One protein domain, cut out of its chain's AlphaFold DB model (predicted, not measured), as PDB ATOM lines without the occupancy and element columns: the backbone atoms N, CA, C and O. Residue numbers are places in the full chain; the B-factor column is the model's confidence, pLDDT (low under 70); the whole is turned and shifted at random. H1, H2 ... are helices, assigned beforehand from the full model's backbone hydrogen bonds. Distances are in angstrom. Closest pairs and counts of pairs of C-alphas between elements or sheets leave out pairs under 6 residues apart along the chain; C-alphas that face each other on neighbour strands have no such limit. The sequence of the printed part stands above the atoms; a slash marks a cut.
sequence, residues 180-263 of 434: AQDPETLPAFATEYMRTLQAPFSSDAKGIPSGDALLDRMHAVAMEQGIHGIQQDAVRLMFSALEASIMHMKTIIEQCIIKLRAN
ATOM      1  N   ALA A 180     140.054 152.471  79.882       63.25
ATOM      2  CA  ALA A 180     139.559 153.833  80.003       63.25
ATOM      3  C   ALA A 180     140.130 154.678  78.854       63.25
ATOM      4  O   ALA A 180     141.186 155.292  78.984       63.25
ATOM      5  N   GLN A 181     139.445 154.673  77.706       69.56
ATOM      6  CA  GLN A 181     139.748 155.606  76.612       69.56
ATOM      7  C   GLN A 181     139.588 157.066  77.073       69.56
ATOM      8  O   GLN A 181     140.324 157.930  76.603       69.56
ATOM      9  N   ASP A 182     138.713 157.301  78.060       81.00
ATOM     10  CA  ASP A 182     138.474 158.608  78.664       81.00
ATOM     11  C   ASP A 182     139.030 158.685  80.098       81.00
ATOM     12  O   ASP A 182     138.555 157.960  80.983       81.00
ATOM     13  N   PRO A 183     139.984 159.593  80.386       81.88
ATOM     14  CA  PRO A 183     140.595 159.729  81.712       81.88
ATOM     15  C   PRO A 183     139.598 160.149  82.804       81.88
ATOM     16  O   PRO A 183     139.837 159.884  83.980       81.88
ATOM     17  N   GLU A 184     138.467 160.756  82.436       87.19
ATOM     18  CA  GLU A 184     137.425 161.175  83.382       87.19
ATOM     19  C   GLU A 184     136.622 159.997  83.958       87.19
ATOM     20  O   GLU A 184     136.116 160.084  85.076       87.19
ATOM     21  N   THR A 185     136.540 158.869  83.243       85.56
ATOM     22  CA  THR A 185     135.778 157.683  83.690       85.56
ATOM     23  C   THR A 185     136.601 156.724  84.553       85.56
ATOM     24  O   THR A 185     136.044 155.859  85.230       85.56
ATOM     25  N   LEU A 186     137.925 156.909  84.593       85.44
ATOM     26  CA  LEU A 186     138.858 156.042  85.313       85.44
ATOM     27  C   LEU A 186     138.530 155.892  86.816       85.44
ATOM     28  O   LEU A 186     138.578 154.762  87.307       85.44
ATOM     29  N   PRO A 187     138.168 156.954  87.569       89.00
ATOM     30  CA  PRO A 187     137.842 156.808  88.988       89.00
ATOM     31  C   PRO A 187     136.563 155.996  89.222       89.00
ATOM     32  O   PRO A 187     136.528 155.176  90.137       89.00
ATOM     33  N   ALA A 188     135.537 156.189  88.385       88.88
ATOM     34  CA  ALA A 188     134.285 155.434  88.459       88.88
ATOM     35  C   ALA A 188     134.506 153.954  88.108       88.88
ATOM     36  O   ALA A 188     133.985 153.069  88.779       88.88
ATOM     37  N   PHE A 189     135.356 153.684  87.116       87.50
ATOM     38  CA  PHE A 189     135.755 152.326  86.772       87.50
ATOM     39  C   PHE A 189     136.511 151.644  87.919       87.50
ATOM     40  O   PHE A 189     136.237 150.498  88.264       87.50
ATOM     41  N   ALA A 190     137.455 152.349  88.551       88.56
ATOM     42  CA  ALA A 190     138.217 151.807  89.672       88.56
ATOM     43  C   ALA A 190     137.320 151.488  90.879       88.56
ATOM     44  O   ALA A 190     137.499 150.448  91.516       88.56
ATOM     45  N   THR A 191     136.342 152.344  91.191       91.81
ATOM     46  CA  THR A 191     135.405 152.091  92.295       91.81
ATOM     47  C   THR A 191     134.462 150.933  91.985       91.81
ATOM     48  O   THR A 191     134.236 150.091  92.856       91.81
ATOM     49  N   GLU A 192     133.968 150.831  90.748       91.44
ATOM     50  CA  GLU A 192     133.158 149.700  90.298       91.44
ATOM     51  C   GLU A 192     133.950 148.388  90.357       91.44
ATOM     52  O   GLU A 192     133.474 147.413  90.938       91.44
ATOM     53  N   TYR A 193     135.195 148.375  89.875       90.69
ATOM     54  CA  TYR A 193     136.073 147.209  89.960       90.69
ATOM     55  C   TYR A 193     136.288 146.758  91.410       90.69
ATOM     56  O   TYR A 193     136.056 145.593  91.739       90.69
ATOM     57  N   MET A 194     136.620 147.682  92.315       91.50
ATOM     58  CA  MET A 194     136.795 147.366  93.737       91.50
ATOM     59  C   MET A 194     135.514 146.820  94.383       91.50
ATOM     60  O   MET A 194     135.590 145.870  95.163       91.50
ATOM     61  N   ARG A 195     134.340 147.360  94.030       94.50
ATOM     62  CA  ARG A 195     133.036 146.843  94.480       94.50
ATOM     63  C   ARG A 195     132.820 145.405  94.008       94.50
ATOM     64  O   ARG A 195     132.445 144.546  94.800       94.50
ATOM     65  N   THR A 196     133.106 145.128  92.737       93.62
ATOM     66  CA  THR A 196     132.890 143.800  92.142       93.62
ATOM     67  C   THR A 196     133.818 142.719  92.700       93.62
ATOM     68  O   THR A 196     133.412 141.564  92.831       93.62
ATOM     69  N   LEU A 197     135.037 143.085  93.117       91.00
ATOM     70  CA  LEU A 197     135.961 142.175  93.800       91.00
ATOM     71  C   LEU A 197     135.485 141.768  95.202       91.00
ATOM     72  O   LEU A 197     135.837 140.689  95.678       91.00
ATOM     73  N   GLN A 198     134.684 142.613  95.855       94.62
ATOM     74  CA  GLN A 198     134.154 142.371  97.200       94.62
ATOM     75  C   GLN A 198     132.871 141.530  97.215       94.62
ATOM     76  O   GLN A 198     132.404 141.161  98.292       94.62
ATOM     77  N   ALA A 199     132.292 141.205  96.053       95.25
ATOM     78  CA  ALA A 199     131.078 140.396  95.984       95.25
ATOM     79  C   ALA A 199     131.297 139.023  96.658       95.25
ATOM     80  O   ALA A 199     132.265 138.342  96.327       95.25
ATOM     81  N   PRO A 200     130.440 138.564  97.585       93.69
ATOM     82  CA  PRO A 200     130.683 137.333  98.338       93.69
ATOM     83  C   PRO A 200     130.696 136.095  97.430       93.69
ATOM     84  O   PRO A 200     129.898 135.984  96.498       93.69
ATOM     85  N   PHE A 201     131.595 135.145  97.700       92.38
ATOM     86  CA  PHE A 201     131.585 133.850  97.017       92.38
ATOM     87  C   PHE A 201     130.499 132.928  97.589       92.38
ATOM     88  O   PHE A 201     130.140 133.009  98.765       92.38
ATOM     89  N   SER A 202     130.025 131.977  96.779       90.62
ATOM     90  CA  SER A 202     129.062 130.953  97.215       90.62
ATOM     91  C   SER A 202     129.589 130.057  98.340       90.62
ATOM     92  O   SER A 202     128.799 129.582  99.154       90.62
ATOM     93  N   SER A 203     130.911 129.857  98.421       89.44
ATOM     94  CA  SER A 203     131.563 129.153  99.535       89.44
ATOM     95  C   SER A 203     131.337 129.854 100.872       89.44
ATOM     96  O   SER A 203     131.108 129.197 101.886       89.44
ATOM     97  N   ASP A 204     131.354 131.185 100.853       92.38
ATOM     98  CA  ASP A 204     131.313 132.016 102.053       92.38
ATOM     99  C   ASP A 204     129.859 132.240 102.478       92.38
ATOM    100  O   ASP A 204     129.516 132.126 103.654       92.38
ATOM    101  N   ALA A 205     128.980 132.465 101.496       93.50
ATOM    102  CA  ALA A 205     127.542 132.616 101.701       93.50
ATOM    103  C   ALA A 205     126.816 131.290 102.005       93.50
ATOM    104  O   ALA A 205     125.659 131.315 102.422       93.50
ATOM    105  N   LYS A 206     127.469 130.134 101.791       92.56
ATOM    106  CA  LYS A 206     126.888 128.782 101.927       92.56
ATOM    107  C   LYS A 206     125.581 128.611 101.141       92.56
ATOM    108  O   LYS A 206     124.652 127.940 101.592       92.56
ATOM    109  N   GLY A 207     125.503 129.227  99.964       91.25
ATOM    110  CA  GLY A 207     124.284 129.283  99.169       91.25
ATOM    111  C   GLY A 207     124.526 129.684  97.720       91.25
ATOM    112  O   GLY A 207     125.632 130.051  97.318       91.25
ATOM    113  N   ILE A 208     123.458 129.597  96.930       91.12
ATOM    114  CA  ILE A 208     123.432 130.048  95.536       91.12
ATOM    115  C   ILE A 208     123.605 131.578  95.542       91.12
ATOM    116  O   ILE A 208     122.975 132.242  96.371       91.12
ATOM    117  N   PRO A 209     124.463 132.153  94.676       95.19
ATOM    118  CA  PRO A 209     124.695 133.593  94.675       95.19
ATOM    119  C   PRO A 209     123.411 134.347  94.301       95.19
ATOM    120  O   PRO A 209     122.615 133.870  93.490       95.19
ATOM    121  N   SER A 210     123.210 135.532  94.882       94.94
ATOM    122  CA  SER A 210     122.111 136.420  94.492       94.94
ATOM    123  C   SER A 210     122.334 136.998  93.091       94.94
ATOM    124  O   SER A 210     123.451 136.971  92.568       94.94
ATOM    125  N   GLY A 211     121.270 137.552  92.496       95.00
ATOM    126  CA  GLY A 211     121.317 138.214  91.188       95.00
ATOM    127  C   GLY A 211     122.449 139.226  91.066       95.00
ATOM    128  O   GLY A 211     123.265 139.151  90.149       95.00
ATOM    129  N   ASP A 212     122.524 140.105  92.058       95.38
ATOM    130  CA  ASP A 212     123.498 141.191  92.107       95.38
ATOM    131  C   ASP A 212     124.913 140.677  92.386       95.38
ATOM    132  O   ASP A 212     125.862 141.123  91.750       95.38
ATOM    133  N   ALA A 213     125.073 139.677  93.262       95.81
ATOM    134  CA  ALA A 213     126.384 139.088  93.534       95.81
ATOM    135  C   ALA A 213     126.957 138.372  92.299       95.81
ATOM    136  O   ALA A 213     128.158 138.457  92.034       95.81
ATOM    137  N   LEU A 214     126.106 137.684  91.529       96.19
ATOM    138  CA  LEU A 214     126.512 137.047  90.279       96.19
ATOM    139  C   LEU A 214     126.863 138.089  89.213       96.19
ATOM    140  O   LEU A 214     127.901 137.958  88.571       96.19
ATOM    141  N   LEU A 215     126.037 139.128  89.060       96.12
ATOM    142  CA  LEU A 215     126.303 140.252  88.161       96.12
ATOM    143  C   LEU A 215     127.650 140.909  88.481       96.12
ATOM    144  O   LEU A 215     128.478 141.069  87.587       96.12
ATOM    145  N   ASP A 216     127.896 141.232  89.750       96.06
ATOM    146  CA  ASP A 216     129.137 141.856  90.199       96.06
ATOM    147  C   ASP A 216     130.345 140.972  89.885       96.06
ATOM    148  O   ASP A 216     131.333 141.433  89.316       96.06
ATOM    149  N   ARG A 217     130.253 139.667  90.157       95.38
ATOM    150  CA  ARG A 217     131.314 138.711  89.820       95.38
ATOM    151  C   ARG A 217     131.551 138.596  88.321       95.38
ATOM    152  O   ARG A 217     132.702 138.550  87.892       95.38
ATOM    153  N   MET A 218     130.485 138.565  87.525       95.94
ATOM    154  CA  MET A 218     130.596 138.566  86.071       95.94
ATOM    155  C   MET A 218     131.300 139.844  85.598       95.94
ATOM    156  O   MET A 218     132.207 139.751  84.772       95.94
ATOM    157  N   HIS A 219     130.957 141.008  86.162       94.56
ATOM    158  CA  HIS A 219     131.601 142.286  85.852       94.56
ATOM    159  C   HIS A 219     133.089 142.291  86.209       94.56
ATOM    160  O   HIS A 219     133.890 142.709  85.374       94.56
ATOM    161  N   ALA A 220     133.478 141.775  87.381       92.38
ATOM    162  CA  ALA A 220     134.888 141.630  87.756       92.38
ATOM    163  C   ALA A 220     135.669 140.823  86.707       92.38
ATOM    164  O   ALA A 220     136.705 141.272  86.217       92.38
ATOM    165  N   VAL A 221     135.136 139.662  86.307       92.69
ATOM    166  CA  VAL A 221     135.776 138.785  85.315       92.69
ATOM    167  C   VAL A 221     135.837 139.452  83.940       92.69
ATOM    168  O   VAL A 221     136.863 139.373  83.268       92.69
ATOM    169  N   ALA A 222     134.772 140.130  83.507       92.69
ATOM    170  CA  ALA A 222     134.768 140.848  82.236       92.69
ATOM    171  C   ALA A 222     135.803 141.980  82.223       92.69
ATOM    172  O   ALA A 222     136.583 142.062  81.276       92.69
ATOM    173  N   MET A 223     135.887 142.773  83.297       88.31
ATOM    174  CA  MET A 223     136.885 143.838  83.444       88.31
ATOM    175  C   MET A 223     138.318 143.293  83.402       88.31
ATOM    176  O   MET A 223     139.176 143.876  82.741       88.31
ATOM    177  N   GLU A 224     138.575 142.138  84.021       85.62
ATOM    178  CA  GLU A 224     139.870 141.447  83.926       85.62
ATOM    179  C   GLU A 224     140.216 141.001  82.499       85.62
ATOM    180  O   GLU A 224     141.393 140.964  82.136       85.62
ATOM    181  N   GLN A 225     139.211 140.678  81.679       88.44
ATOM    182  CA  GLN A 225     139.386 140.314  80.267       88.44
ATOM    183  C   GLN A 225     139.345 141.511  79.310       88.44
ATOM    184  O   GLN A 225     139.523 141.340  78.103       88.44
ATOM    185  N   GLY A 226     139.119 142.723  79.812       85.88
ATOM    186  CA  GLY A 226     139.008 143.910  78.973       85.88
ATOM    187  C   GLY A 226     137.627 144.136  78.340       85.88
ATOM    188  O   GLY A 226     137.518 144.897  77.380       85.88
ATOM    189  N   ILE A 227     136.587 143.460  78.835       89.25
ATOM    190  CA  ILE A 227     135.208 143.513  78.334       89.25
ATOM    191  C   ILE A 227     134.360 144.388  79.269       89.25
ATOM    192  O   ILE A 227     134.473 144.300  80.490       89.25
ATOM    193  N   HIS A 228     133.473 145.203  78.694       87.81
ATOM    194  CA  HIS A 228     132.582 146.108  79.428       87.81
ATOM    195  C   HIS A 228     131.108 145.852  79.107       87.81
ATOM    196  O   HIS A 228     130.785 145.339  78.037       87.81
ATOM    197  N   GLY A 229     130.218 146.286  80.005       88.44
ATOM    198  CA  GLY A 229     128.781 146.381  79.727       88.44
ATOM    199  C   GLY A 229     128.052 145.037  79.686       88.44
ATOM    200  O   GLY A 229     127.368 144.733  78.705       88.44
ATOM    201  N   ILE A 230     128.184 144.235  80.745       95.81
ATOM    202  CA  ILE A 230     127.425 142.986  80.879       95.81
ATOM    203  C   ILE A 230     125.936 143.303  80.953       95.81
ATOM    204  O   ILE A 230     125.499 144.149  81.726       95.81
ATOM    205  N   GLN A 231     125.160 142.613  80.124       96.50
ATOM    206  CA  GLN A 231     123.712 142.759  80.076       96.50
ATOM    207  C   GLN A 231     123.032 141.837  81.092       96.50
ATOM    208  O   GLN A 231     123.481 140.713  81.333       96.50
ATOM    209  N   GLN A 232     121.874 142.255  81.598       95.69
ATOM    210  CA  GLN A 232     121.093 141.480  82.570       95.69
ATOM    211  C   GLN A 232     120.576 140.153  82.022       95.69
ATOM    212  O   GLN A 232     120.412 139.193  82.777       95.69
ATOM    213  N   ASP A 233     120.399 140.053  80.709       97.31
ATOM    214  CA  ASP A 233     120.032 138.794  80.067       97.31
ATOM    215  C   ASP A 233     121.169 137.763  80.116       97.31
ATOM    216  O   ASP A 233     120.901 136.570  80.262       97.31
ATOM    217  N   ALA A 234     122.437 138.197  80.110       97.19
ATOM    218  CA  ALA A 234     123.572 137.294  80.313       97.19
ATOM    219  C   ALA A 234     123.580 136.724  81.738       97.19
ATOM    220  O   ALA A 234     123.861 135.541  81.932       97.19
ATOM    221  N   VAL A 235     123.211 137.541  82.729       96.88
ATOM    222  CA  VAL A 235     123.068 137.096  84.122       96.88
ATOM    223  C   VAL A 235     121.928 136.086  84.253       96.88
ATOM    224  O   VAL A 235     122.105 135.039  84.871       96.88
ATOM    225  N   ARG A 236     120.772 136.336  83.623       96.75
ATOM    226  CA  ARG A 236     119.638 135.389  83.598       96.75
ATOM    227  C   ARG A 236     120.000 134.056  82.943       96.75
ATOM    228  O   ARG A 236     119.631 132.997  83.455       96.75
ATOM    229  N   LEU A 237     120.743 134.099  81.838       97.19
ATOM    230  CA  LEU A 237     121.248 132.895  81.185       97.19
ATOM    231  C   LEU A 237     122.195 132.120  82.113       97.19
ATOM    232  O   LEU A 237     122.084 130.900  82.227       97.19
ATOM    233  N   MET A 238     123.070 132.827  82.833       95.75
ATOM    234  CA  MET A 238     123.957 132.221  83.826       95.75
ATOM    235  C   MET A 238     123.178 131.594  84.991       95.75
ATOM    236  O   MET A 238     123.520 130.498  85.419       95.75
ATOM    237  N   PHE A 239     122.090 132.215  85.463       94.88
ATOM    238  CA  PHE A 239     121.200 131.591  86.451       94.88
ATOM    239  C   PHE A 239     120.563 130.311  85.937       94.88
ATOM    240  O   PHE A 239     120.544 129.322  86.656       94.88
ATOM    241  N   SER A 240     120.110 130.298  84.685       95.00
ATOM    242  CA  SER A 240     119.541 129.090  84.077       95.00
ATOM    243  C   SER A 240     120.583 127.961  84.017       95.00
ATOM    244  O   SER A 240     120.278 126.799  84.288       95.00
ATOM    245  N   ALA A 241     121.845 128.301  83.739       92.75
ATOM    246  CA  ALA A 241     122.959 127.356  83.798       92.75
ATOM    247  C   ALA A 241     123.274 126.898  85.237       92.75
ATOM    248  O   ALA A 241     123.547 125.718  85.461       92.75
ATOM    249  N   LEU A 242     123.192 127.794  86.227       90.19
ATOM    250  CA  LEU A 242     123.333 127.445  87.643       90.19
ATOM    251  C   LEU A 242     122.194 126.540  88.120       90.19
ATOM    252  O   LEU A 242     122.456 125.598  88.856       90.19
ATOM    253  N   GLU A 243     120.955 126.758  87.681       90.38
ATOM    254  CA  GLU A 243     119.818 125.874  87.963       90.38
ATOM    255  C   GLU A 243     120.034 124.471  87.386       90.38
ATOM    256  O   GLU A 243     119.797 123.476  88.079       90.38
ATOM    257  N   ALA A 244     120.568 124.379  86.166       86.88
ATOM    258  CA  ALA A 244     120.984 123.105  85.583       86.88
ATOM    259  C   ALA A 244     122.120 122.443  86.391       86.88
ATOM    260  O   ALA A 244     122.081 121.238  86.641       86.88
ATOM    261  N   SER A 245     123.089 123.222  86.884       87.06
ATOM    262  CA  SER A 245     124.141 122.740  87.793       87.06
ATOM    263  C   SER A 245     123.587 122.301  89.159       87.06
ATOM    264  O   SER A 245     124.007 121.294  89.724       87.06
ATOM    265  N   ILE A 246     122.558 122.971  89.680       88.44
ATOM    266  CA  ILE A 246     121.856 122.546  90.898       88.44
ATOM    267  C   ILE A 246     121.120 121.230  90.658       88.44
ATOM    268  O   ILE A 246     121.132 120.363  91.532       88.44
ATOM    269  N   MET A 247     120.506 121.039  89.486       86.25
ATOM    270  CA  MET A 247     119.982 119.726  89.106       86.25
ATOM    271  C   MET A 247     121.088 118.672  89.081       86.25
ATOM    272  O   MET A 247     120.886 117.587  89.618       86.25
ATOM    273  N   HIS A 248     122.265 119.003  88.555       83.81
ATOM    274  CA  HIS A 248     123.412 118.103  88.579       83.81
ATOM    275  C   HIS A 248     123.841 117.738  90.012       83.81
ATOM    276  O   HIS A 248     123.989 116.558  90.324       83.81
ATOM    277  N   MET A 249     123.914 118.710  90.928       87.44
ATOM    278  CA  MET A 249     124.156 118.458  92.355       87.44
ATOM    279  C   MET A 249     123.077 117.575  92.990       87.44
ATOM    280  O   MET A 249     123.404 116.679  93.769       87.44
ATOM    281  N   LYS A 250     121.798 117.776  92.648       90.94
ATOM    282  CA  LYS A 250     120.713 116.890  93.104       90.94
ATOM    283  C   LYS A 250     120.944 115.462  92.628       90.94
ATOM    284  O   LYS A 250     120.849 114.554  93.444       90.94
ATOM    285  N   THR A 251     121.311 115.272  91.361       88.94
ATOM    286  CA  THR A 251     121.653 113.952  90.815       88.94
ATOM    287  C   THR A 251     122.845 113.336  91.545       88.94
ATOM    288  O   THR A 251     122.778 112.171  91.922       88.94
ATOM    289  N   ILE A 252     123.906 114.098  91.820       88.12
ATOM    290  CA  ILE A 252     125.062 113.617  92.596       88.12
ATOM    291  C   ILE A 252     124.615 113.137  93.984       88.12
ATOM    292  O   ILE A 252     124.945 112.020  94.385       88.12
ATOM    293  N   ILE A 253     123.844 113.949  94.713       90.44
ATOM    294  CA  ILE A 253     123.360 113.618  96.062       90.44
ATOM    295  C   ILE A 253     122.429 112.405  96.025       90.44
ATOM    296  O   ILE A 253     122.546 111.514  96.862       90.44
ATOM    297  N   GLU A 254     121.523 112.340  95.055       90.25
ATOM    298  CA  GLU A 254     120.622 111.207  94.863       90.25
ATOM    299  C   GLU A 254     121.403 109.916  94.617       90.25
ATOM    300  O   GLU A 254     121.146 108.910  95.273       90.25
ATOM    301  N   GLN A 255     122.434 109.959  93.773       86.31
ATOM    302  CA  GLN A 255     123.318 108.819  93.538       86.31
ATOM    303  C   GLN A 255     124.110 108.427  94.792       86.31
ATOM    304  O   GLN A 255     124.266 107.233  95.060       86.31
ATOM    305  N   CYS A 256     124.550 109.397  95.604       87.56
ATOM    306  CA  CYS A 256     125.137 109.113  96.918       87.56
ATOM    307  C   CYS A 256     124.135 108.374  97.809       87.56
ATOM    308  O   CYS A 256     124.467 107.349  98.394       87.56
ATOM    309  N   ILE A 257     122.895 108.864  97.898       88.81
ATOM    310  CA  ILE A 257     121.845 108.267  98.730       88.81
ATOM    311  C   ILE A 257     121.518 106.853  98.258       88.81
ATOM    312  O   ILE A 257     121.448 105.947  99.088       88.81
ATOM    313  N   ILE A 258     121.323 106.660  96.951       85.69
ATOM    314  CA  ILE A 258     121.016 105.358  96.358       85.69
ATOM    315  C   ILE A 258     122.139 104.388  96.685       85.69
ATOM    316  O   ILE A 258     121.866 103.346  97.263       85.69
ATOM    317  N   LYS A 259     123.400 104.737  96.421       80.00
ATOM    318  CA  LYS A 259     124.517 103.822  96.678       80.00
ATOM    319  C   LYS A 259     124.743 103.573  98.165       80.00
ATOM    320  O   LYS A 259     124.977 102.432  98.536       80.00
ATOM    321  N   LEU A 260     124.578 104.569  99.037       79.06
ATOM    322  CA  LEU A 260     124.680 104.378 100.491       79.06
ATOM    323  C   LEU A 260     123.559 103.502 101.061       79.06
ATOM    324  O   LEU A 260     123.776 102.766 102.023       79.06
ATOM    325  N   ARG A 261     122.348 103.590 100.501       78.81
ATOM    326  CA  ARG A 261     121.197 102.808 100.967       78.81
ATOM    327  C   ARG A 261     121.128 101.429 100.315       78.81
ATOM    328  O   ARG A 261     120.810 100.475 101.015       78.81
ATOM    329  N   ALA A 262     121.470 101.310  99.034       69.19
ATOM    330  CA  ALA A 262     121.471 100.060  98.277       69.19
ATOM    331  C   ALA A 262     122.673  99.167  98.626       69.19
ATOM    332  O   ALA A 262     122.487  97.967  98.802       69.19
ATOM    333  N   ASN A 263     123.875  99.720  98.865       55.09
ATOM    334  CA  ASN A 263     125.018  98.909  99.328       55.09
ATOM    335  C   ASN A 263     124.844  98.336 100.739       55.09
ATOM    336  O   ASN A 263     125.629  97.483 101.143       55.09
TER     337      ASN A 263
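This is residues 180 to 263 of the 434 residues of the protein "Transcriptional regulator of RNA polII, SAGA, subunit-domain-containing protein" of Syncephalis pseudoplumigaleata (UniProt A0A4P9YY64). Short helix H3 sits between the last part of H1 and the first part of the long helix H4, which runs on as an arm; its residues 247 to 262 stick out and make much of the length. The printed part has 84 residues with four named helices, H1 to H4, and no named strand: all helix. It is only just extended, close to loose, with a radius of gyration of the C-alphas of 17.9 A, and spans 65 by 24 by 19 A.

H1, residues 186 to 197, begins at C-alpha (138.858, 156.042, 85.313) and is 16.5 A long. H2 is residues 202 to 205, 5.0 A. H3, residues 211 to 224, is 20.2 A. H4, residues 232 to 262, is 44.3 A, ending at C-alpha (121.471, 100.060, 98.277).

H1, with residues 193 to 197 alone, touches H3 at a steep tilt of 57 degrees, opposite ways; the closest C-alphas, Thr 196 and Asp 216, are 4.7 A apart. H2 touches no helix. H4, with residues 232 to 235 alone, touches H3, only just about perpendicular at 70.4 degrees; the closest C-alphas, Leu 215 and Val 235, are 6.1 A apart. H1 and H4 are apart. In H1, H3 and H4 every O i to N i+4 pair is within hydrogen-bond range; H2 is too short for one.

The C-alphas farthest apart, Glu 184 and Asn 263, are 65.5 A apart. The printed part has no cut and no long link. pLDDT is under 70 at residues 180 to 181 and 262 to 263.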